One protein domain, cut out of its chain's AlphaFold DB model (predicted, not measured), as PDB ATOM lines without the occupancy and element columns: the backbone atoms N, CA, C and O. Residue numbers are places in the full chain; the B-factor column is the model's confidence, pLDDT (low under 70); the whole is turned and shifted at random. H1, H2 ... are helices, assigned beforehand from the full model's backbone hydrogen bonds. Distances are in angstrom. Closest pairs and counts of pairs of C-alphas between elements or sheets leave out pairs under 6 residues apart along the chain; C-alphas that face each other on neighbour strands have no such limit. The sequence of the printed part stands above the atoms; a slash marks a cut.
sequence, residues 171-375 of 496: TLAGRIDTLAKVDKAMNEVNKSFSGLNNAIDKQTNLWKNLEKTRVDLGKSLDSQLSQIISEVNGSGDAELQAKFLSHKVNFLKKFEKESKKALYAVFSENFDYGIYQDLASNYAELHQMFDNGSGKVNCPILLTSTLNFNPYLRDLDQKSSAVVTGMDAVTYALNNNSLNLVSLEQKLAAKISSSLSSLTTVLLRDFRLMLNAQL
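What this domain is: This is residues 171 to 375 of the 496 residues of the protein "Peptidoglycan-binding protein" of candidate division SR1 bacterium (UniProt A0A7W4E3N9). Two helical arms open from a shared base as a V: in one, H1 and H7 run side by side with H4 slanting over them and the short H5 and H6 near its far end; in the other, H2, H3 and H8 make a long three-helix bundle. The links H1 to H2, H3 to H4 and H7 to H8 lie where the arms meet, and the turn at residues 234 to 239 sticks out at the far end of the bundle. The printed part has 205 residues with eight named helices, H1 to H8 in order, and no named strand; the class is all helix. The whole is loose, with a radius of gyration of the C-alphas of 20.9 A, and flat, spanning 57 by 55 by 27 A.

Where its parts are: Find C-alpha 171 at (-14.087, -39.097, -20.737); from there H1, residues 171 to 203, runs 49.2 A to C-alpha 203 at (-16.338, -2.131, 11.675). Next come H2, residues 206 to 232, 38.6 A long, and H3, residues 238 to 264, 39.8 A. H4, residues 273 to 290, covers 25.5 A; H5, residues 299 to 304, and H6, residues 310 to 313, are short. H7, residues 316 to 335, covers 28.2 A, and H8, residues 345 to 374, runs 43.3 A to C-alpha 374 at (-18.973, 5.709, -37.280).

How they stand to each other: Start at H1, the hub, which touches five helices. It touches H7 at a shallow tilt of 16 degrees, the same way, with C-alphas 196 and 331 closest at 4.9 A. With residues 179 to 189 alone it touches H4 at a steep tilt of 45 degrees, opposite ways, closest at Val 182 and Tyr 283, C-alphas 6.4 A apart. With residues 171 to 176 alone it touches H5, C-alphas 172 and 303 being closest at 5.3 A. It only just touches H6, with 3 pairs of C-alphas within 8 A, the closest those of Val 182 and Leu 313 at 7.4 A. H1 and H2 touch only at the corner, and only just, with 3 pairs within 8 A, closest at C-alphas 200 and 206, 7.5 A. Now look at H2, H3 and H8, an up and down bundle, each running against the one before it. H2 and H3 form a helical hairpin at a shallow tilt of 20 degrees, with C-alphas 225 and 248 closest at 6.6 A. H8 touches H3 opposite ways at a shallow tilt of 23 degrees, closest at C-alphas 259 and 356, 6.2 A. Between the arms, H3 only just touches H4, with 3 pairs within 8 A, closest at C-alphas 261 and 273, 6.4 A; H1 and H8 are apart. Every O i to N i+4 pair is within hydrogen-bond range in H2, H3, H4, H5, H7 and H8; in H1 it is 28 of 29, and H6 is too short for such a pair.

The domain as a whole: The two farthest C-alphas, those of Ser 235 and Asn 336, are 62.4 A apart. The printed part has no cut, and no link is long. The mean pLDDT of the printed part is 89.7; look for values under 70 at residues 233 to 236.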
ATOM      1  N   THR A 171     -14.148 -40.451 -20.169       92.94
ATOM      2  CA  THR A 171     -14.087 -39.097 -20.737       92.94
ATOM      3  C   THR A 171     -15.018 -38.141 -19.994       92.94
ATOM      4  O   THR A 171     -14.617 -37.030 -19.640       92.94
ATOM      5  N   LEU A 172     -16.265 -38.554 -19.752       95.25
ATOM      6  CA  LEU A 172     -17.229 -37.744 -19.013       95.25
ATOM      7  C   LEU A 172     -16.805 -37.557 -17.555       95.25
ATOM      8  O   LEU A 172     -16.836 -36.433 -17.064       95.25
ATOM      9  N   ALA A 173     -16.366 -38.618 -16.883       96.25
ATOM     10  CA  ALA A 173     -15.904 -38.568 -15.503       96.25
ATOM     11  C   ALA A 173     -14.748 -37.575 -15.341       96.25
ATOM     12  O   ALA A 173     -14.809 -36.711 -14.474       96.25
ATOM     13  N   GLY A 174     -13.748 -37.604 -16.228       95.31
ATOM     14  CA  GLY A 174     -12.652 -36.630 -16.200       95.31
ATOM     15  C   GLY A 174     -13.113 -35.176 -16.370       95.31
ATOM     16  O   GLY A 174     -12.545 -34.260 -15.769       95.31
ATOM     17  N   ARG A 175     -14.173 -34.943 -17.152       95.56
ATOM     18  CA  ARG A 175     -14.774 -33.609 -17.318       95.56
ATOM     19  C   ARG A 175     -15.591 -33.187 -16.101       95.56
ATOM     20  O   ARG A 175     -15.495 -32.034 -15.699       95.56
ATOM     21  N   ILE A 176     -16.342 -34.104 -15.491       95.88
ATOM     22  CA  ILE A 176     -17.044 -33.859 -14.223       95.88
ATOM     23  C   ILE A 176     -16.027 -33.503 -13.132       95.88
ATOM     24  O   ILE A 176     -16.193 -32.491 -12.460       95.88
ATOM     25  N   ASP A 177     -14.935 -34.264 -13.017       94.56
ATOM     26  CA  ASP A 177     -13.856 -33.987 -12.061       94.56
ATOM     27  C   ASP A 177     -13.226 -32.609 -12.298       94.56
ATOM     28  O   ASP A 177     -12.841 -31.916 -11.360       94.56
ATOM     29  N   THR A 178     -13.114 -32.202 -13.563       94.06
ATOM     30  CA  THR A 178     -12.601 -30.884 -13.942       94.06
ATOM     31  C   THR A 178     -13.515 -29.763 -13.457       94.06
ATOM     32  O   THR A 178     -13.015 -28.815 -12.853       94.06
ATOM     33  N   LEU A 179     -14.831 -29.879 -13.670       95.62
ATOM     34  CA  LEU A 179     -15.796 -28.920 -13.125       95.62
ATOM     35  C   LEU A 179     -15.721 -28.894 -11.595       95.62
ATOM     36  O   LEU A 179     -15.514 -27.837 -11.016       95.62
ATOM     37  N   ALA A 180     -15.715 -30.064 -10.950       95.00
ATOM     38  CA  ALA A 180     -15.638 -30.170  -9.495       95.00
ATOM     39  C   ALA A 180     -14.378 -29.509  -8.896       95.00
ATOM     40  O   ALA A 180     -14.431 -28.961  -7.794       95.00
ATOM     41  N   LYS A 181     -13.238 -29.531  -9.602       96.19
ATOM     42  CA  LYS A 181     -12.024 -28.801  -9.190       96.19
ATOM     43  C   LYS A 181     -12.226 -27.289  -9.224       96.19
ATOM     44  O   LYS A 181     -11.841 -26.612  -8.271       96.19
ATOM     45  N   VAL A 182     -12.827 -26.769 -10.295       96.62
ATOM     46  CA  VAL A 182     -13.146 -25.338 -10.414       96.62
ATOM     47  C   VAL A 182     -14.146 -24.928  -9.334       96.62
ATOM     48  O   VAL A 182     -13.920 -23.929  -8.652       96.62
ATOM     49  N   ASP A 183     -15.178 -25.740  -9.103       95.69
ATOM     50  CA  ASP A 183     -16.187 -25.506  -8.068       95.69
ATOM     51  C   ASP A 183     -15.552 -25.449  -6.685       95.69
ATOM     52  O   ASP A 183     -15.811 -24.529  -5.913       95.69
ATOM     53  N   LYS A 184     -14.683 -26.413  -6.365       96.81
ATOM     54  CA  LYS A 184     -13.972 -26.444  -5.086       96.81
ATOM     55  C   LYS A 184     -13.146 -25.172  -4.884       96.81
ATOM     56  O   LYS A 184     -13.294 -24.519  -3.852       96.81
ATOM     57  N   ALA A 185     -12.324 -24.813  -5.869       97.69
ATOM     58  CA  ALA A 185     -11.481 -23.625  -5.806       97.69
ATOM     59  C   ALA A 185     -12.318 -22.349  -5.610       97.69
ATOM     60  O   ALA A 185     -12.006 -21.527  -4.749       97.69
ATOM     61  N   MET A 186     -13.414 -22.199  -6.359       96.81
ATOM     62  CA  MET A 186     -14.274 -21.022  -6.249       96.81
ATOM     63  C   MET A 186     -15.079 -21.002  -4.942       96.81
ATOM     64  O   MET A 186     -15.293 -19.934  -4.374       96.81
ATOM     65  N   ASN A 187     -15.496 -22.156  -4.419       96.94
ATOM     66  CA  ASN A 187     -16.183 -22.253  -3.129       96.94
ATOM     67  C   ASN A 187     -15.290 -21.805  -1.966       96.94
ATOM     68  O   ASN A 187     -15.760 -21.096  -1.074       96.94
ATOM     69  N   GLU A 188     -14.008 -22.173  -1.981       97.81
ATOM     70  CA  GLU A 188     -13.025 -21.702  -0.998       97.81
ATOM     71  C   GLU A 188     -12.827 -20.182  -1.099       97.81
ATOM     72  O   GLU A 188     -12.958 -19.476  -0.098       97.81
ATOM     73  N   VAL A 189     -12.644 -19.661  -2.317       97.06
ATOM     74  CA  VAL A 189     -12.538 -18.215  -2.580       97.06
ATOM     75  C   VAL A 189     -13.784 -17.457  -2.103       97.06
ATOM     76  O   VAL A 189     -13.671 -16.458  -1.394       97.06
ATOM     77  N   ASN A 190     -14.985 -17.939  -2.435       95.75
ATOM     78  CA  ASN A 190     -16.255 -17.332  -2.023       95.75
ATOM     79  C   ASN A 190     -16.421 -17.325  -0.500       95.75
ATOM     80  O   ASN A 190     -16.948 -16.364   0.068       95.75
ATOM     81  N   LYS A 191     -15.965 -18.384   0.175       97.50
ATOM     82  CA  LYS A 191     -15.986 -18.470   1.636       97.50
ATOM     83  C   LYS A 191     -15.076 -17.413   2.267       97.50
ATOM     84  O   LYS A 191     -15.542 -16.697   3.153       97.50
ATOM     85  N   SER A 192     -13.834 -17.277   1.801       96.69
ATOM     86  CA  SER A 192     -12.907 -16.243   2.289       96.69
ATOM     87  C   SER A 192     -13.408 -14.833   1.993       96.69
ATOM     88  O   SER A 192     -13.381 -13.968   2.865       96.69
ATOM     89  N   PHE A 193     -13.979 -14.610   0.810       93.12
ATOM     90  CA  PHE A 193     -14.600 -13.336   0.452       93.12
ATOM     91  C   PHE A 193     -15.784 -12.979   1.365       93.12
ATOM     92  O   PHE A 193     -15.901 -11.844   1.826       93.12
ATOM     93  N   SER A 194     -16.647 -13.951   1.675       94.81
ATOM     94  CA  SER A 194     -17.736 -13.776   2.644       94.81
ATOM     95  C   SER A 194     -17.197 -13.448   4.041       94.81
ATOM     96  O   SER A 194     -17.689 -12.529   4.696       94.81
ATOM     97  N   GLY A 195     -16.135 -14.134   4.476       95.62
ATOM     98  CA  GLY A 195     -15.424 -13.831   5.721       95.62
ATOM     99  C   GLY A 195     -14.910 -12.390   5.779       95.62
ATOM    100  O   GLY A 195     -15.171 -11.689   6.759       95.62
ATOM    101  N   LEU A 196     -14.263 -11.931   4.707       93.06
ATOM    102  CA  LEU A 196     -13.760 -10.566   4.568       93.06
ATOM    103  C   LEU A 196     -14.886  -9.532   4.645       93.06
ATOM    104  O   LEU A 196     -14.797  -8.587   5.428       93.06
ATOM    105  N   ASN A 197     -15.965  -9.719   3.881       91.88
ATOM    106  CA  ASN A 197     -17.110  -8.805   3.904       91.88
ATOM    107  C   ASN A 197     -17.726  -8.713   5.301       91.88
ATOM    108  O   ASN A 197     -17.952  -7.612   5.795       91.88
ATOM    109  N   ASN A 198     -17.909  -9.851   5.976       94.69
ATOM    110  CA  ASN A 198     -18.432  -9.880   7.339       94.69
ATOM    111  C   ASN A 198     -17.515  -9.154   8.337       94.69
ATOM    112  O   ASN A 198     -18.007  -8.523   9.269       94.69
ATOM    113  N   ALA A 199     -16.190  -9.245   8.181       94.06
ATOM    114  CA  ALA A 199     -15.244  -8.531   9.042       94.06
ATOM    115  C   ALA A 199     -15.270  -7.013   8.805       94.06
ATOM    116  O   ALA A 199     -15.200  -6.243   9.760       94.06
ATOM    117  N   ILE A 200     -15.421  -6.583   7.550       91.81
ATOM    118  CA  ILE A 200     -15.537  -5.163   7.191       91.81
ATOM    119  C   ILE A 200     -16.847  -4.577   7.726       91.81
ATOM    120  O   ILE A 200     -16.818  -3.553   8.407       91.81
ATOM    121  N   ASP A 201     -17.969  -5.265   7.499       91.94
ATOM    122  CA  ASP A 201     -19.306  -4.823   7.918       91.94
ATOM    123  C   ASP A 201     -19.455  -4.711   9.445       91.94
ATOM    124  O   ASP A 201     -20.296  -3.957   9.935       91.94
ATOM    125  N   LYS A 202     -18.628  -5.425  10.221       93.19
ATOM    126  CA  LYS A 202     -18.559  -5.271  11.683       93.19
ATOM    127  C   LYS A 202     -17.932  -3.949  12.124       93.19
ATOM    128  O   LYS A 202     -18.247  -3.486  13.216       93.19
ATOM    129  N   GLN A 203     -17.031  -3.375  11.328       91.00
ATOM    130  CA  GLN A 203     -16.338  -2.131  11.675       91.00
ATOM    131  C   GLN A 203     -16.978  -0.896  11.025       91.00
ATOM    132  O   GLN A 203     -16.989   0.170  11.635       91.00
ATOM    133  N   THR A 204     -17.469  -1.001   9.786       90.19
ATOM    134  CA  THR A 204     -17.882   0.156   8.973       90.19
ATOM    135  C   THR A 204     -18.923  -0.218   7.908       90.19
ATOM    136  O   THR A 204     -19.064  -1.375   7.532       90.19
ATOM    137  N   ASN A 205     -19.629   0.784   7.366       89.12
ATOM    138  CA  ASN A 205     -20.483   0.652   6.178       89.12
ATOM    139  C   ASN A 205     -19.736   0.937   4.856       89.12
ATOM    140  O   ASN A 205     -20.384   1.156   3.828       89.12
ATOM    141  N   LEU A 206     -18.396   0.925   4.866       86.69
ATOM    142  CA  LEU A 206     -17.533   1.230   3.721       86.69
ATOM    143  C   LEU A 206     -18.023   0.581   2.419       86.69
ATOM    144  O   LEU A 206     -18.257   1.291   1.444       86.69
ATOM    145  N   TRP A 207     -18.248  -0.739   2.390       86.12
ATOM    146  CA  TRP A 207     -18.684  -1.424   1.167       86.12
ATOM    147  C   TRP A 207     -20.008  -0.909   0.622       86.12
ATOM    148  O   TRP A 207     -20.118  -0.646  -0.574       86.12
ATOM    149  N   LYS A 208     -21.003  -0.719   1.493       88.38
ATOM    150  CA  LYS A 208     -22.321  -0.206   1.097       88.38
ATOM    151  C   LYS A 208     -22.206   1.208   0.528       88.38
ATOM    152  O   LYS A 208     -22.832   1.510  -0.486       88.38
ATOM    153  N   ASN A 209     -21.377   2.052   1.142       88.12
ATOM    154  CA  ASN A 209     -21.146   3.429   0.703       88.12
ATOM    155  C   ASN A 209     -20.430   3.485  -0.658       88.12
ATOM    156  O   ASN A 209     -20.820   4.244  -1.553       88.12
ATOM    157  N   LEU A 210     -19.407   2.650  -0.835       88.31
ATOM    158  CA  LEU A 210     -18.655   2.536  -2.081       88.31
ATOM    159  C   LEU A 210     -19.505   1.977  -3.221       88.31
ATOM    160  O   LEU A 210     -19.502   2.527  -4.322       88.31
ATOM    161  N   GLU A 211     -20.273   0.925  -2.950       90.31
ATOM    162  CA  GLU A 211     -21.166   0.317  -3.930       90.31
ATOM    163  C   GLU A 211     -22.280   1.281  -4.340       90.31
ATOM    164  O   GLU A 211     -22.567   1.423  -5.529       90.31
ATOM    165  N   LYS A 212     -22.847   2.032  -3.387       91.25
ATOM    166  CA  LYS A 212     -23.803   3.105  -3.689       91.25
ATOM    167  C   LYS A 212     -23.192   4.151  -4.625       91.25
ATOM    168  O   LYS A 212     -23.775   4.444  -5.664       91.25
ATOM    169  N   THR A 213     -21.994   4.645  -4.308       90.31
ATOM    170  CA  THR A 213     -21.270   5.615  -5.149       90.31
ATOM    171  C   THR A 213     -21.043   5.071  -6.563       90.31
ATOM    172  O   THR A 213     -21.280   5.764  -7.552       90.31
ATOM    173  N   ARG A 214     -20.629   3.804  -6.673       94.00
ATOM    174  CA  ARG A 214     -20.424   3.112  -7.949       94.00
ATOM    175  C   ARG A 214     -21.707   3.039  -8.775       94.00
ATOM    176  O   ARG A 214     -21.681   3.337  -9.969       94.00
ATOM    177  N   VAL A 215     -22.814   2.638  -8.153       94.25
ATOM    178  CA  VAL A 215     -24.129   2.527  -8.803       94.25
ATOM    179  C   VAL A 215     -24.619   3.894  -9.276       94.25
ATOM    180  O   VAL A 215     -25.082   4.010 -10.411       94.25
ATOM    181  N   ASP A 216     -24.484   4.931  -8.451       94.19
ATOM    182  CA  ASP A 216     -24.918   6.286  -8.795       94.19
ATOM    183  C   ASP A 216     -24.091   6.868  -9.955       94.19
ATOM    184  O   ASP A 216     -24.654   7.414 -10.907       94.19
ATOM    185  N   LEU A 217     -22.769   6.653  -9.960       94.00
ATOM    186  CA  LEU A 217     -21.913   6.996 -11.101       94.00
ATOM    187  C   LEU A 217     -22.273   6.202 -12.361       94.00
ATOM    188  O   LEU A 217     -22.281   6.769 -13.450       94.00
ATOM    189  N   GLY A 218     -22.619   4.920 -12.229       94.81
ATOM    190  CA  GLY A 218     -23.072   4.094 -13.349       94.81
ATOM    191  C   GLY A 218     -24.359   4.615 -13.989       94.81
ATOM    192  O   GLY A 218     -24.445   4.688 -15.213       94.81
ATOM    193  N   LYS A 219     -25.334   5.051 -13.179       95.94
ATOM    194  CA  LYS A 219     -26.563   5.704 -13.668       95.94
ATOM    195  C   LYS A 219     -26.265   7.040 -14.350       95.94
ATOM    196  O   LYS A 219     -26.835   7.338 -15.396       95.94
ATOM    197  N   SER A 220     -25.358   7.834 -13.779       95.94
ATOM    198  CA  SER A 220     -24.922   9.097 -14.387       95.94
ATOM    199  C   SER A 220     -24.241   8.867 -15.738       95.94
ATOM    200  O   SER A 220     -24.569   9.537 -16.716       95.94
ATOM    201  N   LEU A 221     -23.351   7.872 -15.826       96.44
ATOM    202  CA  LEU A 221     -22.716   7.455 -17.072       96.44
ATOM    203  C   LEU A 221     -23.760   7.009 -18.104       96.44
ATOM    204  O   LEU A 221     -23.717   7.467 -19.238       96.44
ATOM    205  N   ASP A 222     -24.715   6.161 -17.720       97.31
ATOM    206  CA  ASP A 222     -25.805   5.703 -18.592       97.31
ATOM    207  C   ASP A 222     -26.615   6.870 -19.187       97.31
ATOM    208  O   ASP A 222     -26.861   6.917 -20.400       97.31
ATOM    209  N   SER A 223     -26.957   7.852 -18.349       97.00
ATOM    210  CA  SER A 223     -27.643   9.079 -18.763       97.00
ATOM    211  C   SER A 223     -26.802   9.893 -19.752       97.00
ATOM    212  O   SER A 223     -27.263  10.210 -20.849       97.00
ATOM    213  N   GLN A 224     -25.531  10.146 -19.430       96.75
ATOM    214  CA  GLN A 224     -24.626  10.921 -20.283       96.75
ATOM    215  C   GLN A 224     -24.338  10.235 -21.624       96.75
ATOM    216  O   GLN A 224     -24.322  10.892 -22.661       96.75
ATOM    217  N   LEU A 225     -24.160   8.910 -21.640       95.19
ATOM    218  CA  LEU A 225     -24.022   8.149 -22.883       95.19
ATOM    219  C   LEU A 225     -25.282   8.284 -23.746       95.19
ATOM    220  O   LEU A 225     -25.174   8.443 -24.959       95.19
ATOM    221  N   SER A 226     -26.468   8.261 -23.133       94.25
ATOM    222  CA  SER A 226     -27.737   8.464 -23.847       94.25
ATOM    223  C   SER A 226     -27.836   9.870 -24.433       94.25
ATOM    224  O   SER A 226     -28.218  10.016 -25.590       94.25
ATOM    225  N   GLN A 227     -27.440  10.889 -23.669       93.50
ATOM    226  CA  GLN A 227     -27.402  12.270 -24.138       93.50
ATOM    227  C   GLN A 227     -26.454  12.431 -25.335       93.50
ATOM    228  O   GLN A 227     -26.843  13.010 -26.342       93.50
ATOM    229  N   ILE A 228     -25.254  11.845 -25.270       91.69
ATOM    230  CA  ILE A 228     -24.288  11.872 -26.377       91.69
ATOM    231  C   ILE A 228     -24.876  11.227 -27.640       91.69
ATOM    232  O   ILE A 228     -24.705  11.757 -28.734       91.69
ATOM    233  N   ILE A 229     -25.574  10.091 -27.515       90.19
ATOM    234  CA  ILE A 229     -26.238   9.452 -28.662       90.19
ATOM    235  C   ILE A 229     -27.261  10.407 -29.288       90.19
ATOM    236  O   ILE A 229     -27.294  10.535 -30.511       90.19
ATOM    237  N   SER A 230     -28.070  11.080 -28.466       86.81
ATOM    238  CA  SER A 230     -29.068  12.049 -28.934       86.81
ATOM    239  C   SER A 230     -28.439  13.273 -29.607       86.81
ATOM    240  O   SER A 230     -28.971  13.749 -30.603       86.81
ATOM    241  N   GLU A 231     -27.302  13.763 -29.104       86.12
ATOM    242  CA  GLU A 231     -26.554  14.888 -29.686       86.12
ATOM    243  C   GLU A 231     -25.946  14.533 -31.051       86.12
ATOM    244  O   GLU A 231     -25.975  15.337 -31.980       86.12
ATOM    245  N   VAL A 232     -25.400  13.320 -31.184       80.06
ATOM    246  CA  VAL A 232     -24.737  12.863 -32.413       80.06
ATOM    247  C   VAL A 232     -25.750  12.446 -33.487       80.06
ATOM    248  O   VAL A 232     -25.497  12.626 -34.677       80.06
ATOM    249  N   ASN A 233     -26.908  11.906 -33.101       68.31
ATOM    250  CA  ASN A 233     -27.908  11.393 -34.037       68.31
ATOM    251  C   ASN A 233     -28.993  12.420 -34.417       68.31
ATOM    252  O   ASN A 233     -30.185  12.114 -34.383       68.31
ATOM    253  N   GLY A 234     -28.599  13.614 -34.863       58.94
ATOM    254  CA  GLY A 234     -29.530  14.595 -35.444       58.94
ATOM    255  C   GLY A 234     -30.192  14.159 -36.769       58.94
ATOM    256  O   GLY A 234     -30.969  14.921 -37.331       58.94
ATOM    257  N   SER A 235     -29.875  12.959 -37.285       56.44
ATOM    258  CA  SER A 235     -30.195  12.506 -38.652       56.44
ATOM    259  C   SER A 235     -31.345  11.492 -38.780       56.44
ATOM    260  O   SER A 235     -31.836  11.283 -39.887       56.44
ATOM    261  N   GLY A 236     -31.800  10.871 -37.683       61.09
ATOM    262  CA  GLY A 236     -32.941   9.941 -37.701       61.09
ATOM    263  C   GLY A 236     -32.680   8.538 -38.279       61.09
ATOM    264  O   GLY A 236     -33.639   7.801 -38.498       61.09
ATOM    265  N   ASP A 237     -31.423   8.129 -38.509       77.50
ATOM    266  CA  ASP A 237     -31.094   6.770 -38.981       77.50
ATOM    267  C   ASP A 237     -31.231   5.724 -37.855       77.50
ATOM    268  O   ASP A 237     -30.457   5.690 -36.891       77.50
ATOM    269  N   ALA A 238     -32.219   4.836 -38.002       79.00
ATOM    270  CA  ALA A 238     -32.527   3.778 -37.048       79.00
ATOM    271  C   ALA A 238     -31.426   2.701 -36.945       79.00
ATOM    272  O   ALA A 238     -31.223   2.139 -35.864       79.00
ATOM    273  N   GLU A 239     -30.687   2.407 -38.025       80.06
ATOM    274  CA  GLU A 239     -29.628   1.387 -38.003       80.06
ATOM    275  C   GLU A 239     -28.395   1.895 -37.244       80.06
ATOM    276  O   GLU A 239     -27.814   1.180 -36.417       80.06
ATOM    277  N   LEU A 240     -28.013   3.152 -37.482       80.44
ATOM    278  CA  LEU A 240     -26.930   3.811 -36.755       80.44
ATOM    279  C   LEU A 240     -27.273   3.965 -35.266       80.44
ATOM    280  O   LEU A 240     -26.447   3.653 -34.403       80.44
ATOM    281  N   GLN A 241     -28.520   4.328 -34.952       82.88
ATOM    282  CA  GLN A 241     -28.999   4.410 -33.572       82.88
ATOM    283  C   GLN A 241     -28.905   3.061 -32.842       82.88
ATOM    284  O   GLN A 241     -28.447   3.004 -31.697       82.88
ATOM    285  N   ALA A 242     -29.276   1.958 -33.499       82.44
ATOM    286  CA  ALA A 242     -29.163   0.620 -32.922       82.44
ATOM    287  C   ALA A 242     -27.699   0.221 -32.640       82.44
ATOM    288  O   ALA A 242     -27.401  -0.338 -31.578       82.44
ATOM    289  N   LYS A 243     -26.762   0.555 -33.543       83.25
ATOM    290  CA  LYS A 243     -25.316   0.345 -33.322       83.25
ATOM    291  C   LYS A 243     -24.819   1.133 -32.112       83.25
ATOM    292  O   LYS A 243     -24.134   0.576 -31.252       83.25
ATOM    293  N   PHE A 244     -25.218   2.394 -31.991       88.62
ATOM    294  CA  PHE A 244     -24.829   3.254 -30.873       88.62
ATOM    295  C   PHE A 244     -25.343   2.727 -29.529       88.62
ATOM    296  O   PHE A 244     -24.591   2.685 -28.551       88.62
ATOM    297  N   LEU A 245     -26.581   2.221 -29.487       88.25
ATOM    298  CA  LEU A 245     -27.137   1.566 -28.299       88.25
ATOM    299  C   LEU A 245     -26.384   0.274 -27.941       88.25
ATOM    300  O   LEU A 245     -26.151   0.008 -26.761       88.25
ATOM    301  N   SER A 246     -25.930  -0.507 -28.927       85.19
ATOM    302  CA  SER A 246     -25.081  -1.682 -28.674       85.19
ATOM    303  C   SER A 246     -23.740  -1.292 -28.046       85.19
ATOM    304  O   SER A 246     -23.306  -1.882 -27.050       85.19
ATOM    305  N   HIS A 247     -23.094  -0.248 -28.570       87.81
ATOM    306  CA  HIS A 247     -21.858   0.262 -27.987       87.81
ATOM    307  C   HIS A 247     -22.063   0.790 -26.572       87.81
ATOM    308  O   HIS A 247     -21.256   0.480 -25.698       87.81
ATOM    309  N   LYS A 248     -23.163   1.502 -26.315       93.19
ATOM    310  CA  LYS A 248     -23.530   1.958 -24.972       93.19
ATOM    311  C   LYS A 248     -23.561   0.792 -23.981       93.19
ATOM    312  O   LYS A 248     -22.907   0.859 -22.944       93.19
ATOM    313  N   VAL A 249     -24.232  -0.309 -24.326       91.81
ATOM    314  CA  VAL A 249     -24.273  -1.519 -23.483       91.81
ATOM    315  C   VAL A 249     -22.867  -2.069 -23.216       91.81
ATOM    316  O   VAL A 249     -22.552  -2.429 -22.083       91.81
ATOM    317  N   ASN A 250     -21.993  -2.107 -24.224       85.88
ATOM    318  CA  ASN A 250     -20.616  -2.585 -24.051       85.88
ATOM    319  C   ASN A 250     -19.784  -1.672 -23.135       85.88
ATOM    320  O   ASN A 250     -19.016  -2.167 -22.311       85.88
ATOM    321  N   PHE A 251     -19.958  -0.353 -23.238       90.88
ATOM    322  CA  PHE A 251     -19.296   0.616 -22.363       90.88
ATOM    323  C   PHE A 251     -19.800   0.530 -20.921       90.88
ATOM    324  O   PHE A 251     -18.986   0.567 -20.000       90.88
ATOM    325  N   LEU A 252     -21.103   0.326 -20.711       92.50
ATOM    326  CA  LEU A 252     -21.668   0.093 -19.378       92.50
ATOM    327  C   LEU A 252     -21.152  -1.208 -18.756       92.50
ATOM    328  O   LEU A 252     -20.772  -1.215 -17.589       92.50
ATOM    329  N   LYS A 253     -21.036  -2.289 -19.540       88.75
ATOM    330  CA  LYS A 253     -20.395  -3.537 -19.084       88.75
ATOM    331  C   LYS A 253     -18.926  -3.324 -18.715       88.75
ATOM    332  O   LYS A 253     -18.461  -3.853 -17.707       88.75
ATOM    333  N   LYS A 254     -18.191  -2.534 -19.506       89.12
ATOM    334  CA  LYS A 254     -16.800  -2.169 -19.202       89.12
ATOM    335  C   LYS A 254     -16.713  -1.355 -17.910       89.12
ATOM    336  O   LYS A 254     -15.882  -1.674 -17.066       89.12
ATOM    337  N   PHE A 255     -17.594  -0.370 -17.716       92.88
ATOM    338  CA  PHE A 255     -17.692   0.373 -16.459       92.88
ATOM    339  C   PHE A 255     -17.959  -0.565 -15.286       92.88
ATOM    340  O   PHE A 255     -17.243  -0.505 -14.295       92.88
ATOM    341  N   GLU A 256     -18.943  -1.458 -15.388       90.06
ATOM    342  CA  GLU A 256     -19.266  -2.397 -14.314       90.06
ATOM    343  C   GLU A 256     -18.052  -3.257 -13.929       90.06
ATOM    344  O   GLU A 256     -17.745  -3.394 -12.745       90.06
ATOM    345  N   LYS A 257     -17.323  -3.772 -14.926       85.12
ATOM    346  CA  LYS A 257     -16.119  -4.582 -14.719       85.12
ATOM    347  C   LYS A 257     -15.004  -3.801 -14.011       85.12
ATOM    348  O   LYS A 257     -14.505  -4.246 -12.979       85.12
ATOM    349  N   GLU A 258     -14.618  -2.651 -14.562       87.19
ATOM    350  CA  GLU A 258     -13.478  -1.858 -14.077       87.19
ATOM    351  C   GLU A 258     -13.789  -1.151 -12.750       87.19
ATOM    352  O   GLU A 258     -12.928  -1.027 -11.879       87.19
ATOM    353  N   SER A 259     -15.039  -0.730 -12.549       90.75
ATOM    354  CA  SER A 259     -15.457  -0.065 -11.313       90.75
ATOM    355  C   SER A 259     -15.456  -1.011 -10.114       90.75
ATOM    356  O   SER A 259     -15.010  -0.612  -9.040       90.75
ATOM    357  N   LYS A 260     -15.859  -2.279 -10.285       86.38
ATOM    358  CA  LYS A 260     -15.718  -3.298  -9.231       86.38
ATOM    359  C   LYS A 260     -14.248  -3.501  -8.860       86.38
ATOM    360  O   LYS A 260     -13.922  -3.480  -7.679       86.38
ATOM    361  N   LYS A 261     -13.341  -3.581  -9.841       83.56
ATOM    362  CA  LYS A 261     -11.892  -3.651  -9.580       83.56
ATOM    363  C   LYS A 261     -11.387  -2.464  -8.757       83.56
ATOM    364  O   LYS A 261     -10.624  -2.662  -7.817       83.56
ATOM    365  N   ALA A 262     -11.846  -1.252  -9.065       85.19
ATOM    366  CA  ALA A 262     -11.489  -0.060  -8.300       85.19
ATOM    367  C   ALA A 262     -11.982  -0.109  -6.841       85.19
ATOM    368  O   ALA A 262     -11.275   0.371  -5.958       85.19
ATOM    369  N   LEU A 263     -13.146  -0.716  -6.565       84.31
ATOM    370  CA  LEU A 263     -13.632  -0.888  -5.190       84.31
ATOM    371  C   LEU A 263     -12.704  -1.785  -4.362       84.31
ATOM    372  O   LEU A 263     -12.385  -1.467  -3.218       84.31
ATOM    373  N   TYR A 264     -12.240  -2.889  -4.949       78.81
ATOM    374  CA  TYR A 264     -11.384  -3.860  -4.261       78.81
ATOM    375  C   TYR A 264      -9.895  -3.503  -4.273       78.81
ATOM    376  O   TYR A 264      -9.121  -4.135  -3.557       78.81
ATOM    377  N   ALA A 265      -9.491  -2.453  -4.998       78.06
ATOM    378  CA  ALA A 265      -8.116  -1.946  -5.003       78.06
ATOM    379  C   ALA A 265      -7.609  -1.539  -3.604       78.06
ATOM    380  O   ALA A 265      -6.410  -1.463  -3.367       78.06
ATOM    381  N   VAL A 266      -8.515  -1.305  -2.655       74.38
ATOM    382  CA  VAL A 266      -8.178  -1.082  -1.241       74.38
ATOM    383  C   VAL A 266      -7.400  -2.249  -0.644       74.38
ATOM    384  O   VAL A 266      -6.480  -2.045   0.139       74.38
ATOM    385  N   PHE A 267      -7.786  -3.470  -1.000       77.12
ATOM    386  CA  PHE A 267      -7.228  -4.691  -0.432       77.12
ATOM    387  C   PHE A 267      -6.322  -5.418  -1.424       77.12
ATOM    388  O   PHE A 267      -5.798  -6.485  -1.105       77.12
ATOM    389  N   SER A 268      -6.093  -4.824  -2.603       74.00
ATOM    390  CA  SER A 268      -5.356  -5.476  -3.680       74.00
ATOM    391  C   SER A 268      -3.868  -5.672  -3.394       74.00
ATOM    392  O   SER A 268      -3.207  -6.429  -4.093       74.00
ATOM    393  N   GLU A 269      -3.339  -4.999  -2.369       78.94
ATOM    394  CA  GLU A 269      -1.986  -5.246  -1.855       78.94
ATOM    395  C   GLU A 269      -1.862  -6.616  -1.173       78.94
ATOM    396  O   GLU A 269      -0.766  -7.158  -1.086       78.94
ATOM    397  N   ASN A 270      -2.981  -7.192  -0.718       86.19
ATOM    398  CA  ASN A 270      -3.010  -8.478  -0.021       86.19
ATOM    399  C   ASN A 270      -3.500  -9.615  -0.923       86.19
ATOM    400  O   ASN A 270      -3.060 -10.748  -0.758       86.19
ATOM    401  N   PHE A 271      -4.387  -9.334  -1.882       88.12
ATOM    402  CA  PHE A 271      -4.815 -10.307  -2.890       88.12
ATOM    403  C   PHE A 271      -5.041  -9.652  -4.254       88.12
ATOM    404  O   PHE A 271      -5.597  -8.564  -4.350       88.12
ATOM    405  N   ASP A 272      -4.690 -10.330  -5.344       88.75
ATOM    406  CA  ASP A 272      -4.920  -9.793  -6.686       88.75
ATOM    407  C   ASP A 272      -6.403  -9.925  -7.089       88.75
ATOM    408  O   ASP A 272      -6.923 -11.023  -7.315       88.75
ATOM    409  N   TYR A 273      -7.098  -8.789  -7.204       85.62
ATOM    410  CA  TYR A 273      -8.497  -8.768  -7.637       85.62
ATOM    411  C   TYR A 273      -8.691  -9.239  -9.086       85.62
ATOM    412  O   TYR A 273      -9.735  -9.799  -9.412       85.62
ATOM    413  N   GLY A 274      -7.713  -9.018  -9.967       86.50
ATOM    414  CA  GLY A 274      -7.740  -9.539 -11.331       86.50
ATOM    415  C   GLY A 274      -7.765 -11.064 -11.338       86.50
ATOM    416  O   GLY A 274      -8.595 -11.651 -12.027       86.50
ATOM    417  N   ILE A 275      -6.951 -11.701 -10.490       91.31
ATOM    418  CA  ILE A 275      -6.976 -13.161 -10.318       91.31
ATOM    419  C   ILE A 275      -8.337 -13.626  -9.784       91.31
ATOM    420  O   ILE A 275      -8.923 -14.550 -10.345       91.31
ATOM    421  N   TYR A 276      -8.871 -12.972  -8.745       90.94
ATOM    422  CA  TYR A 276     -10.214 -13.272  -8.230       90.94
ATOM    423  C   TYR A 276     -11.286 -13.173  -9.325       90.94
ATOM    424  O   TYR A 276     -12.119 -14.065  -9.479       90.94
ATOM    425  N   GLN A 277     -11.258 -12.092 -10.108       87.31
ATOM    426  CA  GLN A 277     -12.221 -11.853 -11.174       87.31
ATOM    427  C   GLN A 277     -12.112 -12.894 -12.288       87.31
ATOM    428  O   GLN A 277     -13.145 -13.334 -12.796       87.31
ATOM    429  N   ASP A 278     -10.900 -13.292 -12.667       89.94
ATOM    430  CA  ASP A 278     -10.675 -14.333 -13.667       89.94
ATOM    431  C   ASP A 278     -11.219 -15.683 -13.180       89.94
ATOM    432  O   ASP A 278     -11.934 -16.351 -13.924       89.94
ATOM    433  N   LEU A 279     -10.968 -16.053 -11.918       94.44
ATOM    434  CA  LEU A 279     -11.532 -17.262 -11.301       94.44
ATOM    435  C   LEU A 279     -13.066 -17.234 -11.309       94.44
ATOM    436  O   LEU A 279     -13.695 -18.175 -11.791       94.44
ATOM    437  N   ALA A 280     -13.665 -16.132 -10.848       91.12
ATOM    438  CA  ALA A 280     -15.114 -15.968 -10.804       91.12
ATOM    439  C   ALA A 280     -15.749 -15.992 -12.203       91.12
ATOM    440  O   ALA A 280     -16.816 -16.573 -12.394       91.12
ATOM    441  N   SER A 281     -15.088 -15.384 -13.192       87.00
ATOM    442  CA  SER A 281     -15.568 -15.350 -14.579       87.00
ATOM    443  C   SER A 281     -15.488 -16.727 -15.229       87.00
ATOM    444  O   SER A 281     -16.444 -17.150 -15.870       87.00
ATOM    445  N   ASN A 282     -14.379 -17.441 -15.026       91.94
ATOM    446  CA  ASN A 282     -14.183 -18.803 -15.514       91.94
ATOM    447  C   ASN A 282     -15.209 -19.768 -14.913       91.94
ATOM    448  O   ASN A 282     -15.815 -20.555 -15.638       91.94
ATOM    449  N   TYR A 283     -15.433 -19.674 -13.601       93.94
ATOM    450  CA  TYR A 283     -16.476 -20.417 -12.902       93.94
ATOM    451  C   TYR A 283     -17.859 -20.124 -13.505       93.94
ATOM    452  O   TYR A 283     -18.557 -21.041 -13.935       93.94
ATOM    453  N   ALA A 284     -18.230 -18.844 -13.625       90.25
ATOM    454  CA  ALA A 284     -19.523 -18.447 -14.178       90.25
ATOM    455  C   ALA A 284     -19.713 -18.902 -15.635       90.25
ATOM    456  O   ALA A 284     -20.800 -19.344 -15.995       90.25
ATOM    457  N   GLU A 285     -18.668 -18.828 -16.464       88.94
ATOM    458  CA  GLU A 285     -18.709 -19.288 -17.853       88.94
ATOM    459  C   GLU A 285     -18.964 -20.799 -17.935       88.94
ATOM    460  O   GLU A 285     -19.831 -21.232 -18.693       88.94
ATOM    461  N   LEU A 286     -18.256 -21.607 -17.138       92.00
ATOM    462  CA  LEU A 286     -18.439 -23.061 -17.130       92.00
ATOM    463  C   LEU A 286     -19.843 -23.457 -16.664       92.00
ATOM    464  O   LEU A 286     -20.489 -24.261 -17.335       92.00
ATOM    465  N   HIS A 287     -20.346 -22.855 -15.585       90.62
ATOM    466  CA  HIS A 287     -21.712 -23.097 -15.116       90.62
ATOM    467  C   HIS A 287     -22.761 -22.634 -16.129       90.62
ATOM    468  O   HIS A 287     -23.740 -23.333 -16.375       90.62
ATOM    469  N   GLN A 288     -22.537 -21.506 -16.805       89.50
ATOM    470  CA  GLN A 288     -23.423 -21.059 -17.877       89.50
ATOM    471  C   GLN A 288     -23.477 -22.064 -19.040       89.50
ATOM    472  O   GLN A 288     -24.531 -22.230 -19.653       89.50
ATOM    473  N   MET A 289     -22.356 -22.712 -19.370       87.56
ATOM    474  CA  MET A 289     -22.297 -23.697 -20.454       87.56
ATOM    475  C   MET A 289     -22.854 -25.063 -20.059       87.56
ATOM    476  O   MET A 289     -23.454 -25.740 -20.896       87.56
ATOM    477  N   PHE A 290     -22.593 -25.498 -18.826       92.50
ATOM    478  CA  PHE A 290     -22.757 -26.895 -18.439       92.50
ATOM    479  C   PHE A 290     -23.786 -27.136 -17.352       92.50
ATOM    480  O   PHE A 290     -24.016 -28.300 -17.061       92.50
ATOM    481  N   ASP A 291     -24.462 -26.132 -16.803       89.31
ATOM    482  CA  ASP A 291     -25.571 -26.379 -15.886       89.31
ATOM    483  C   ASP A 291     -26.890 -26.591 -16.627       89.31
ATOM    484  O   ASP A 291     -27.168 -26.022 -17.680       89.31
ATOM    485  N   ASN A 292     -27.767 -27.396 -16.037       80.69
ATOM    486  CA  ASN A 292     -29.121 -27.644 -16.533       80.69
ATOM    487  C   ASN A 292     -30.173 -26.648 -15.991       80.69
ATOM    488  O   ASN A 292     -31.367 -26.938 -16.029       80.69
ATOM    489  N   GLY A 293     -29.743 -25.518 -15.421       74.44
ATOM    490  CA  GLY A 293     -30.609 -24.515 -14.784       74.44
ATOM    491  C   GLY A 293     -31.077 -24.854 -13.360       74.44
ATOM    492  O   GLY A 293     -31.578 -23.975 -12.669       74.44
ATOM    493  N   SER A 294     -30.870 -26.091 -12.884       76.19
ATOM    494  CA  SER A 294     -31.142 -26.506 -11.491       76.19
ATOM    495  C   SER A 294     -29.897 -26.491 -10.592       76.19
ATOM    496  O   SER A 294     -29.930 -27.013  -9.478       76.19
ATOM    497  N   GLY A 295     -28.788 -25.933 -11.091       75.44
ATOM    498  CA  GLY A 295     -27.475 -25.968 -10.435       75.44
ATOM    499  C   GLY A 295     -26.805 -27.345 -10.479       75.44
ATOM    500  O   GLY A 295     -25.944 -27.641  -9.658       75.44
ATOM    501  N   LYS A 296     -27.236 -28.217 -11.401       85.50
ATOM    502  CA  LYS A 296     -26.624 -29.524 -11.658       85.50
ATOM    503  C   LYS A 296     -25.999 -29.552 -13.044       85.50
ATOM    504  O   LYS A 296     -26.545 -28.976 -13.984       85.50
ATOM    505  N   VAL A 297     -24.929 -30.328 -13.175       92.12
ATOM    506  CA  VAL A 297     -24.234 -30.548 -14.444       92.12
ATOM    507  C   VAL A 297     -25.152 -31.233 -15.465       92.12
ATOM    508  O   VAL A 297     -25.760 -32.273 -15.216       92.12
ATOM    509  N   ASN A 298     -25.209 -30.662 -16.659       92.31
ATOM    510  CA  ASN A 298     -25.791 -31.208 -17.869       92.31
ATOM    511  C   ASN A 298     -24.769 -32.128 -18.552       92.31
ATOM    512  O   ASN A 298     -24.050 -31.740 -19.476       92.31
ATOM    513  N   CYS A 299     -24.687 -33.367 -18.073       92.06
ATOM    514  CA  CYS A 299     -23.717 -34.343 -18.563       92.06
ATOM    515  C   CYS A 299     -23.810 -34.680 -20.060       92.06
ATOM    516  O   CYS A 299     -22.754 -34.853 -20.670       92.06
ATOM    517  N   PRO A 300     -24.996 -34.717 -20.702       88.69
ATOM    518  CA  PRO A 300     -25.076 -34.834 -22.160       88.69
ATOM    519  C   PRO A 300     -24.343 -33.708 -22.912       88.69
ATOM    520  O   PRO A 300     -23.593 -33.980 -23.855       88.69
ATOM    521  N   ILE A 301     -24.499 -32.448 -22.480       89.12
ATOM    522  CA  ILE A 301     -23.778 -31.306 -23.070       89.12
ATOM    523  C   ILE A 301     -22.282 -31.395 -22.749       89.12
ATOM    524  O   ILE A 301     -21.440 -31.225 -23.633       89.12
ATOM    525  N   LEU A 302     -21.929 -31.712 -21.502       91.38
ATOM    526  CA  LEU A 302     -20.535 -31.812 -21.073       91.38
ATOM    527  C   LEU A 302     -19.758 -32.887 -21.849       91.38
ATOM    528  O   LEU A 302     -18.620 -32.650 -22.269       91.38
ATOM    529  N   LEU A 303     -20.385 -34.047 -22.066       88.12
ATOM    530  CA  LEU A 303     -19.818 -35.171 -22.808       88.12
ATOM    531  C   LEU A 303     -19.546 -34.809 -24.272       88.12
ATOM    532  O   LEU A 303     -18.504 -35.167 -24.816       88.12
ATOM    533  N   THR A 304     -20.479 -34.104 -24.912       84.62
ATOM    534  CA  THR A 304     -20.401 -33.761 -26.344       84.62
ATOM    535  C   THR A 304     -19.593 -32.491 -26.623       84.62
ATOM    536  O   THR A 304     -19.307 -32.170 -27.778       84.62
ATOM    537  N   SER A 305     -19.179 -31.777 -25.576       86.38
ATOM    538  CA  SER A 305     -18.454 -30.519 -25.689       86.38
ATOM    539  C   SER A 305     -17.044 -30.680 -26.264       86.38
ATOM    540  O   SER A 305     -16.245 -31.513 -25.828       86.38
ATOM    541  N   THR A 306     -16.676 -29.782 -27.178       85.62
ATOM    542  CA  THR A 306     -15.298 -29.644 -27.680       85.62
ATOM    543  C   THR A 306     -14.483 -28.607 -26.904       85.62
ATOM    544  O   THR A 306     -13.438 -28.178 -27.392       85.62
ATOM    545  N   LEU A 307     -14.972 -28.140 -25.748       88.44
ATOM    546  CA  LEU A 307     -14.271 -27.150 -24.935       88.44
ATOM    547  C   LEU A 307     -12.909 -27.694 -24.487       88.44
ATOM    548  O   LEU A 307     -12.798 -28.818 -23.997       88.44
ATOM    549  N   ASN A 308     -11.877 -26.870 -24.644       89.50
ATOM    550  CA  ASN A 308     -10.576 -27.123 -24.047       89.50
ATOM    551  C   ASN A 308     -10.592 -26.611 -22.602       89.50
ATOM    552  O   ASN A 308     -10.695 -25.405 -22.390       89.50
ATOM    553  N   PHE A 309     -10.468 -27.513 -21.628       92.25
ATOM    554  CA  PHE A 309     -10.490 -27.162 -20.207       92.25
ATOM    555  C   PHE A 309      -9.147 -26.651 -19.666       92.25
ATOM    556  O   PHE A 309      -9.116 -26.039 -18.600       92.25
ATOM    557  N   ASN A 310      -8.040 -26.840 -20.393       93.25
ATOM    558  CA  ASN A 310      -6.704 -26.461 -19.918       93.25
ATOM    559  C   ASN A 310      -6.595 -24.988 -19.468       93.25
ATOM    560  O   ASN A 310      -5.974 -24.745 -18.435       93.25
ATOM    561  N   PRO A 311      -7.198 -23.997 -20.159       91.44
ATOM    562  CA  PRO A 311      -7.163 -22.606 -19.710       91.44
ATOM    563  C   PRO A 311      -7.834 -22.371 -18.350       91.44
ATOM    564  O   PRO A 311      -7.372 -21.514 -17.601       91.44
ATOM    565  N   TYR A 312      -8.878 -23.141 -18.022       93.00
ATOM    566  CA  TYR A 312      -9.626 -23.033 -16.764       93.00
ATOM    567  C   TYR A 312      -8.867 -23.655 -15.586       93.00
ATOM    568  O   TYR A 312      -9.022 -23.219 -14.450       93.00
ATOM    569  N   LEU A 313      -8.030 -24.658 -15.863       94.75
ATOM    570  CA  LEU A 313      -7.246 -25.374 -14.854       94.75
ATOM    571  C   LEU A 313      -5.844 -24.791 -14.632       94.75
ATOM    572  O   LEU A 313      -5.190 -25.127 -13.646       94.75
ATOM    573  N   ARG A 314      -5.360 -23.942 -15.543       94.19
ATOM    574  CA  ARG A 314      -3.994 -23.417 -15.495       94.19
ATOM    575  C   ARG A 314      -3.768 -22.559 -14.247       94.19
ATOM    576  O   ARG A 314      -4.333 -21.465 -14.119       94.19
ATOM    577  N   ASP A 315      -2.886 -23.060 -13.389       95.50
ATOM    578  CA  ASP A 315      -2.511 -22.486 -12.095       95.50
ATOM    579  C   ASP A 315      -3.714 -22.298 -11.158       95.50
ATOM    580  O   ASP A 315      -3.682 -21.424 -10.296       95.50
ATOM    581  N   LEU A 316      -4.790 -23.078 -11.343       97.00
ATOM    582  CA  LEU A 316      -6.050 -22.913 -10.611       97.00
ATOM    583  C   LEU A 316      -5.825 -22.930  -9.095       97.00
ATOM    584  O   LEU A 316      -6.218 -21.979  -8.427       97.00
ATOM    585  N   ASP A 317      -5.141 -23.958  -8.589       96.62
ATOM    586  CA  ASP A 317      -4.879 -24.131  -7.154       96.62
ATOM    587  C   ASP A 317      -3.977 -23.021  -6.595       96.62
ATOM    588  O   ASP A 317      -4.220 -22.490  -5.514       96.62
ATOM    589  N   GLN A 318      -2.945 -22.619  -7.345       96.81
ATOM    590  CA  GLN A 318      -2.048 -21.540  -6.931       96.81
ATOM    591  C   GLN A 318      -2.792 -20.200  -6.866       96.81
ATOM    592  O   GLN A 318      -2.647 -19.450  -5.902       96.81
ATOM    593  N   LYS A 319      -3.595 -19.898  -7.891       96.38
ATOM    594  CA  LYS A 319      -4.379 -18.666  -7.988       96.38
ATOM    595  C   LYS A 319      -5.446 -18.589  -6.906       96.38
ATOM    596  O   LYS A 319      -5.548 -17.558  -6.245       96.38
ATOM    597  N   SER A 320      -6.226 -19.656  -6.722       97.75
ATOM    598  CA  SER A 320      -7.271 -19.694  -5.698       97.75
ATOM    599  C   SER A 320      -6.666 -19.581  -4.303       97.75
ATOM    600  O   SER A 320      -7.111 -18.736  -3.529       97.75
ATOM    601  N   SER A 321      -5.595 -20.327  -4.012       97.75
ATOM    602  CA  SER A 321      -4.911 -20.265  -2.721       97.75
ATOM    603  C   SER A 321      -4.334 -18.880  -2.439       97.75
ATOM    604  O   SER A 321      -4.478 -18.397  -1.322       97.75
ATOM    605  N   ALA A 322      -3.709 -18.217  -3.419       95.88
ATOM    606  CA  ALA A 322      -3.157 -16.875  -3.225       95.88
ATOM    607  C   ALA A 322      -4.249 -15.853  -2.868       95.88
ATOM    608  O   ALA A 322      -4.078 -15.051  -1.948       95.88
ATOM    609  N   VAL A 323      -5.394 -15.914  -3.558       96.06
ATOM    610  CA  VAL A 323      -6.547 -15.052  -3.269       96.06
ATOM    611  C   VAL A 323      -7.123 -15.349  -1.882       96.06
ATOM    612  O   VAL A 323      -7.343 -14.418  -1.109       96.06
ATOM    613  N   VAL A 324      -7.318 -16.629  -1.548       97.44
ATOM    614  CA  VAL A 324      -7.810 -17.086  -0.236       97.44
ATOM    615  C   VAL A 324      -6.905 -16.593   0.890       97.44
ATOM    616  O   VAL A 324      -7.376 -15.915   1.800       97.44
ATOM    617  N   THR A 325      -5.597 -16.850   0.805       97.00
ATOM    618  CA  THR A 325      -4.628 -16.438   1.830       97.00
ATOM    619  C   THR A 325      -4.619 -14.923   2.023       97.00
ATOM    620  O   THR A 325      -4.622 -14.452   3.159       97.00
ATOM    621  N   GLY A 326      -4.650 -14.152   0.935       95.31
ATOM    622  CA  GLY A 326      -4.684 -12.696   1.008       95.31
ATOM    623  C   GLY A 326      -5.962 -12.145   1.647       95.31
ATOM    624  O   GLY A 326      -5.899 -11.265   2.506       95.31
ATOM    625  N   MET A 327      -7.130 -12.684   1.276       95.00
ATOM    626  CA  MET A 327      -8.413 -12.306   1.882       95.00
ATOM    627  C   MET A 327      -8.474 -12.673   3.369       95.00
ATOM    628  O   MET A 327      -8.914 -11.860   4.189       95.00
ATOM    629  N   ASP A 328      -8.003 -13.864   3.734       96.69
ATOM    630  CA  ASP A 328      -7.995 -14.340   5.118       96.69
ATOM    631  C   ASP A 328      -7.033 -13.522   5.994       96.69
ATOM    632  O   ASP A 328      -7.367 -13.207   7.137       96.69
ATOM    633  N   ALA A 329      -5.885 -13.094   5.457       95.38
ATOM    634  CA  ALA A 329      -4.942 -12.226   6.163       95.38
ATOM    635  C   ALA A 329      -5.566 -10.865   6.519       95.38
ATOM    636  O   ALA A 329      -5.479 -10.419   7.667       95.38
ATOM    637  N   VAL A 330      -6.263 -10.230   5.569       93.12
ATOM    638  CA  VAL A 330      -6.995  -8.978   5.828       93.12
ATOM    639  C   VAL A 330      -8.115  -9.212   6.840       93.12
ATOM    640  O   VAL A 330      -8.265  -8.446   7.791       93.12
ATOM    641  N   THR A 331      -8.874 -10.297   6.678       95.38
ATOM    642  CA  THR A 331      -9.954 -10.683   7.599       95.38
ATOM    643  C   THR A 331      -9.438 -10.837   9.030       95.38
ATOM    644  O   THR A 331     -10.051 -10.337   9.975       95.38
ATOM    645  N   TYR A 332      -8.288 -11.490   9.203       95.25
ATOM    646  CA  TYR A 332      -7.625 -11.645  10.493       95.25
ATOM    647  C   TYR A 332      -7.189 -10.294  11.081       95.25
ATOM    648  O   TYR A 332      -7.463 -10.021  12.249       95.25
ATOM    649  N   ALA A 333      -6.563  -9.425  10.279       93.69
ATOM    650  CA  ALA A 333      -6.126  -8.101  10.727       93.69
ATOM    651  C   ALA A 333      -7.297  -7.218  11.197       93.69
ATOM    652  O   ALA A 333      -7.173  -6.517  12.205       93.69
ATOM    653  N   LEU A 334      -8.439  -7.286  10.506       92.75
ATOM    654  CA  LEU A 334      -9.668  -6.580  10.880       92.75
ATOM    655  C   LEU A 334     -10.267  -7.120  12.182       92.75
ATOM    656  O   LEU A 334     -10.558  -6.352  13.095       92.75
ATOM    657  N   ASN A 335     -10.426  -8.440  12.299       94.69
ATOM    658  CA  ASN A 335     -11.030  -9.045  13.489       94.69
ATOM    659  C   ASN A 335     -10.180  -8.843  14.755       94.69
ATOM    660  O   ASN A 335     -10.733  -8.754  15.847       94.69
ATOM    661  N   ASN A 336      -8.855  -8.732  14.612       94.19
ATOM    662  CA  ASN A 336      -7.935  -8.483  15.725       94.19
ATOM    663  C   ASN A 336      -7.617  -6.998  15.947       94.19
ATOM    664  O   ASN A 336      -6.680  -6.679  16.677       94.19
ATOM    665  N   ASN A 337      -8.353  -6.082  15.307       88.62
ATOM    666  CA  ASN A 337      -8.154  -4.630  15.403       88.62
ATOM    667  C   ASN A 337      -6.733  -4.145  15.040       88.62
ATOM    668  O   ASN A 337      -6.365  -3.017  15.362       88.62
ATOM    669  N   SER A 338      -5.934  -4.968  14.351       89.56
ATOM    670  CA  SER A 338      -4.624  -4.572  13.809       89.56
ATOM    671  C   SER A 338      -4.775  -3.665  12.582       89.56
ATOM    672  O   SER A 338      -3.867  -2.910  12.246       89.56
ATOM    673  N   LEU A 339      -5.946  -3.710  11.937       88.19
ATOM    674  CA  LEU A 339      -6.392  -2.776  10.912       88.19
ATOM    675  C   LEU A 339      -7.703  -2.117  11.368       88.19
ATOM    676  O   LEU A 339      -8.691  -2.806  11.626       88.19
ATOM    677  N   ASN A 340      -7.710  -0.784  11.455       88.00
ATOM    678  CA  ASN A 340      -8.885   0.013  11.813       88.00
ATOM    679  C   ASN A 340      -9.416   0.734  10.567       88.00
ATOM    680  O   ASN A 340      -8.812   1.698  10.099       88.00
ATOM    681  N   LEU A 341     -10.544   0.268  10.025       86.94
ATOM    682  CA  LEU A 341     -11.126   0.866   8.822       86.94
ATOM    683  C   LEU A 341     -11.865   2.176   9.083       86.94
ATOM    684  O   LEU A 341     -11.929   3.006   8.181       86.94
ATOM    685  N   VAL A 342     -12.378   2.399  10.294       86.25
ATOM    686  CA  VAL A 342     -13.144   3.612  10.630       86.25
ATOM    687  C   VAL A 342     -12.281   4.862  10.454       86.25
ATOM    688  O   VAL A 342     -12.729   5.859   9.893       86.25
ATOM    689  N   SER A 343     -11.009   4.805  10.861       84.50
ATOM    690  CA  SER A 343     -10.074   5.929  10.708       84.50
ATOM    691  C   SER A 343      -9.606   6.154   9.264       84.50
ATOM    692  O   SER A 343      -9.112   7.233   8.930       84.50
ATOM    693  N   LEU A 344      -9.756   5.148   8.398       84.38
ATOM    694  CA  LEU A 344      -9.303   5.182   7.010       84.38
ATOM    695  C   LEU A 344     -10.451   5.446   6.019       84.38
ATOM    696  O   LEU A 344     -10.193   5.896   4.902       84.38
ATOM    697  N   GLU A 345     -11.707   5.233   6.426       84.19
ATOM    698  CA  GLU A 345     -12.902   5.234   5.572       84.19
ATOM    699  C   GLU A 345     -12.994   6.465   4.662       84.19
ATOM    700  O   GLU A 345     -13.134   6.315   3.448       84.19
ATOM    701  N   GLN A 346     -12.832   7.676   5.205       85.75
ATOM    702  CA  GLN A 346     -12.908   8.907   4.406       85.75
ATOM    703  C   GLN A 346     -11.832   8.973   3.314       85.75
ATOM    704  O   GLN A 346     -12.121   9.346   2.177       85.75
ATOM    705  N   LYS A 347     -10.590   8.586   3.636       86.69
ATOM    706  CA  LYS A 347      -9.472   8.612   2.680       86.69
ATOM    707  C   LYS A 347      -9.671   7.574   1.576       86.69
ATOM    708  O   LYS A 347      -9.452   7.882   0.404       86.69
ATOM    709  N   LEU A 348     -10.113   6.367   1.936       86.44
ATOM    710  CA  LEU A 348     -10.425   5.308   0.974       86.44
ATOM    711  C   LEU A 348     -11.575   5.723   0.056       86.44
ATOM    712  O   LEU A 348     -11.442   5.640  -1.165       86.44
ATOM    713  N   ALA A 349     -12.675   6.215   0.631       86.44
ATOM    714  CA  ALA A 349     -13.841   6.655  -0.121       86.44
ATOM    715  C   ALA A 349     -13.489   7.766  -1.118       86.44
ATOM    716  O   ALA A 349     -13.874   7.684  -2.284       86.44
ATOM    717  N   ALA A 350     -12.688   8.755  -0.707       87.56
ATOM    718  CA  ALA A 350     -12.226   9.822  -1.592       87.56
ATOM    719  C   ALA A 350     -11.356   9.291  -2.747       87.56
ATOM    720  O   ALA A 350     -11.594   9.631  -3.909       87.56
ATOM    721  N   LYS A 351     -10.383   8.413  -2.453       88.31
ATOM    722  CA  LYS A 351      -9.494   7.819  -3.467       88.31
ATOM    723  C   LYS A 351     -10.275   6.995  -4.496       88.31
ATOM    724  O   LYS A 351     -10.027   7.104  -5.700       88.31
ATOM    725  N   ILE A 352     -11.234   6.197  -4.035       88.38
ATOM    726  CA  ILE A 352     -12.064   5.357  -4.904       88.38
ATOM    727  C   ILE A 352     -13.025   6.218  -5.720       88.38
ATOM    728  O   ILE A 352     -13.096   6.045  -6.931       88.38
ATOM    729  N   SER A 353     -13.697   7.193  -5.103       88.50
ATOM    730  CA  SER A 353     -14.591   8.119  -5.809       88.50
ATOM    731  C   SER A 353     -13.866   8.880  -6.928       88.50
ATOM    732  O   SER A 353     -14.362   8.960  -8.056       88.50
ATOM    733  N   SER A 354     -12.641   9.350  -6.665       90.31
ATOM    734  CA  SER A 354     -11.782   9.976  -7.679       90.31
ATOM    735  C   SER A 354     -11.434   9.010  -8.819       90.31
ATOM    736  O   SER A 354     -11.594   9.350  -9.994       90.31
ATOM    737  N   SER A 355     -11.044   7.776  -8.487       90.69
ATOM    738  CA  SER A 355     -10.710   6.742  -9.476       90.69
ATOM    739  C   SER A 355     -11.910   6.380 -10.359       90.69
ATOM    740  O   SER A 355     -11.785   6.298 -11.582       90.69
ATOM    741  N   LEU A 356     -13.096   6.225  -9.762       91.94
ATOM    742  CA  LEU A 356     -14.339   5.950 -10.483       91.94
ATOM    743  C   LEU A 356     -14.758   7.123 -11.377       91.94
ATOM    744  O   LEU A 356     -15.197   6.913 -12.505       91.94
ATOM    745  N   SER A 357     -14.580   8.360 -10.913       91.12
ATOM    746  CA  SER A 357     -14.867   9.564 -11.706       91.12
ATOM    747  C   SER A 357     -13.928   9.695 -12.912       91.12
ATOM    748  O   SER A 357     -14.367  10.042 -14.015       91.12
ATOM    749  N   SER A 358     -12.646   9.356 -12.737       93.38
ATOM    750  CA  SER A 358     -11.667   9.298 -13.829       93.38
ATOM    751  C   SER A 358     -12.049   8.241 -14.869       93.38
ATOM    752  O   SER A 358     -12.095   8.538 -16.065       93.38
ATOM    753  N   LEU A 359     -12.428   7.036 -14.423       93.19
ATOM    754  CA  LEU A 359     -12.919   5.969 -15.300       93.19
ATOM    755  C   LEU A 359     -14.131   6.424 -16.127       93.19
ATOM    756  O   LEU A 359     -14.142   6.244 -17.342       93.19
ATOM    757  N   THR A 360     -15.129   7.045 -15.491       94.12
ATOM    758  CA  THR A 360     -16.312   7.594 -16.171       94.12
ATOM    759  C   THR A 360     -15.915   8.607 -17.245       94.12
ATOM    760  O   THR A 360     -16.377   8.510 -18.381       94.12
ATOM    761  N   THR A 361     -14.999   9.525 -16.925       94.12
ATOM    762  CA  THR A 361     -14.479  10.524 -17.876       94.12
ATOM    763  C   THR A 361     -13.820   9.869 -19.094       94.12
ATOM    764  O   THR A 361     -14.113  10.235 -20.234       94.12
ATOM    765  N   VAL A 362     -12.958   8.871 -18.871       94.06
ATOM    766  CA  VAL A 362     -12.282   8.132 -19.951       94.06
ATOM    767  C   VAL A 362     -13.292   7.397 -20.830       94.06
ATOM    768  O   VAL A 362     -13.208   7.477 -22.053       94.06
ATOM    769  N   LEU A 363     -14.276   6.725 -20.229       93.94
ATOM    770  CA  LEU A 363     -15.301   5.993 -20.972       93.94
ATOM    771  C   LEU A 363     -16.180   6.921 -21.814       93.94
ATOM    772  O   LEU A 363     -16.461   6.595 -22.962       93.94
ATOM    773  N   LEU A 364     -16.572   8.083 -21.291       94.31
ATOM    774  CA  LEU A 364     -17.333   9.080 -22.049       94.31
ATOM    775  C   LEU A 364     -16.542   9.610 -23.248       94.31
ATOM    776  O   LEU A 364     -17.079   9.701 -24.354       94.31
ATOM    777  N   ARG A 365     -15.256   9.919 -23.047       93.00
ATOM    778  CA  ARG A 365     -14.352  10.344 -24.123       93.00
ATOM    779  C   ARG A 365     -14.243   9.271 -25.205       93.00
ATOM    780  O   ARG A 365     -14.467   9.558 -26.378       93.00
ATOM    781  N   ASP A 366     -13.906   8.048 -24.812       92.19
ATOM    782  CA  ASP A 366     -13.705   6.927 -25.734       92.19
ATOM    783  C   ASP A 366     -14.998   6.589 -26.489       92.19
ATOM    784  O   ASP A 366     -14.960   6.251 -27.672       92.19
ATOM    785  N   PHE A 367     -16.155   6.734 -25.835       92.81
ATOM    786  CA  PHE A 367     -17.454   6.558 -26.467       92.81
ATOM    787  C   PHE A 367     -17.709   7.617 -27.543       92.81
ATOM    788  O   PHE A 367     -18.043   7.256 -28.667       92.81
ATOM    789  N   ARG A 368     -17.476   8.907 -27.254       91.00
ATOM    790  CA  ARG A 368     -17.598   9.989 -28.252       91.00
ATOM    791  C   ARG A 368     -16.700   9.757 -29.465       91.00
ATOM    792  O   ARG A 368     -17.161   9.879 -30.595       91.00
ATOM    793  N   LEU A 369     -15.438   9.387 -29.241       86.19
ATOM    794  CA  LEU A 369     -14.501   9.072 -30.325       86.19
ATOM    795  C   LEU A 369     -14.997   7.904 -31.181       86.19
ATOM    796  O   LEU A 369     -14.946   7.970 -32.407       86.19
ATOM    797  N   MET A 370     -15.512   6.857 -30.534       90.06
ATOM    798  CA  MET A 370     -16.068   5.693 -31.215       90.06
ATOM    799  C   MET A 370     -17.301   6.055 -32.056       90.06
ATOM    800  O   MET A 370     -17.373   5.625 -33.204       90.06
ATOM    801  N   LEU A 371     -18.226   6.873 -31.541       87.00
ATOM    802  CA  LEU A 371     -19.398   7.322 -32.301       87.00
ATOM    803  C   LEU A 371     -19.005   8.190 -33.501       87.00
ATOM    804  O   LEU A 371     -19.473   7.950 -34.611       87.00
ATOM    805  N   ASN A 372     -18.104   9.156 -33.300       83.75
ATOM    806  CA  ASN A 372     -17.648  10.050 -34.365       83.75
ATOM    807  C   ASN A 372     -16.957   9.293 -35.506       83.75
ATOM    808  O   ASN A 372     -17.101   9.665 -36.666       83.75
ATOM    809  N   ALA A 373     -16.247   8.205 -35.196       81.81
ATOM    810  CA  ALA A 373     -15.631   7.343 -36.203       81.81
ATOM    811  C   ALA A 373     -16.651   6.554 -37.048       81.81
ATOM    812  O   ALA A 373     -16.300   6.066 -38.121       81.81
ATOM    813  N   GLN A 374     -17.893   6.406 -36.573       79.38
ATOM    814  CA  GLN A 374     -18.973   5.709 -37.280       79.38
ATOM    815  C   GLN A 374     -19.871   6.643 -38.097       79.38
ATOM    816  O   GLN A 374     -20.691   6.154 -38.876       79.38
ATOM    817  N   LEU A 375     -19.721   7.961 -37.943       78.00
ATOM    818  CA  LEU A 375     -20.427   8.930 -38.773       78.00
ATOM    819  C   LEU A 375     -19.867   8.918 -40.206       78.00
ATOM    820  O   LEU A 375     -18.651   8.793 -40.390       78.00
TER     821      LEU A 375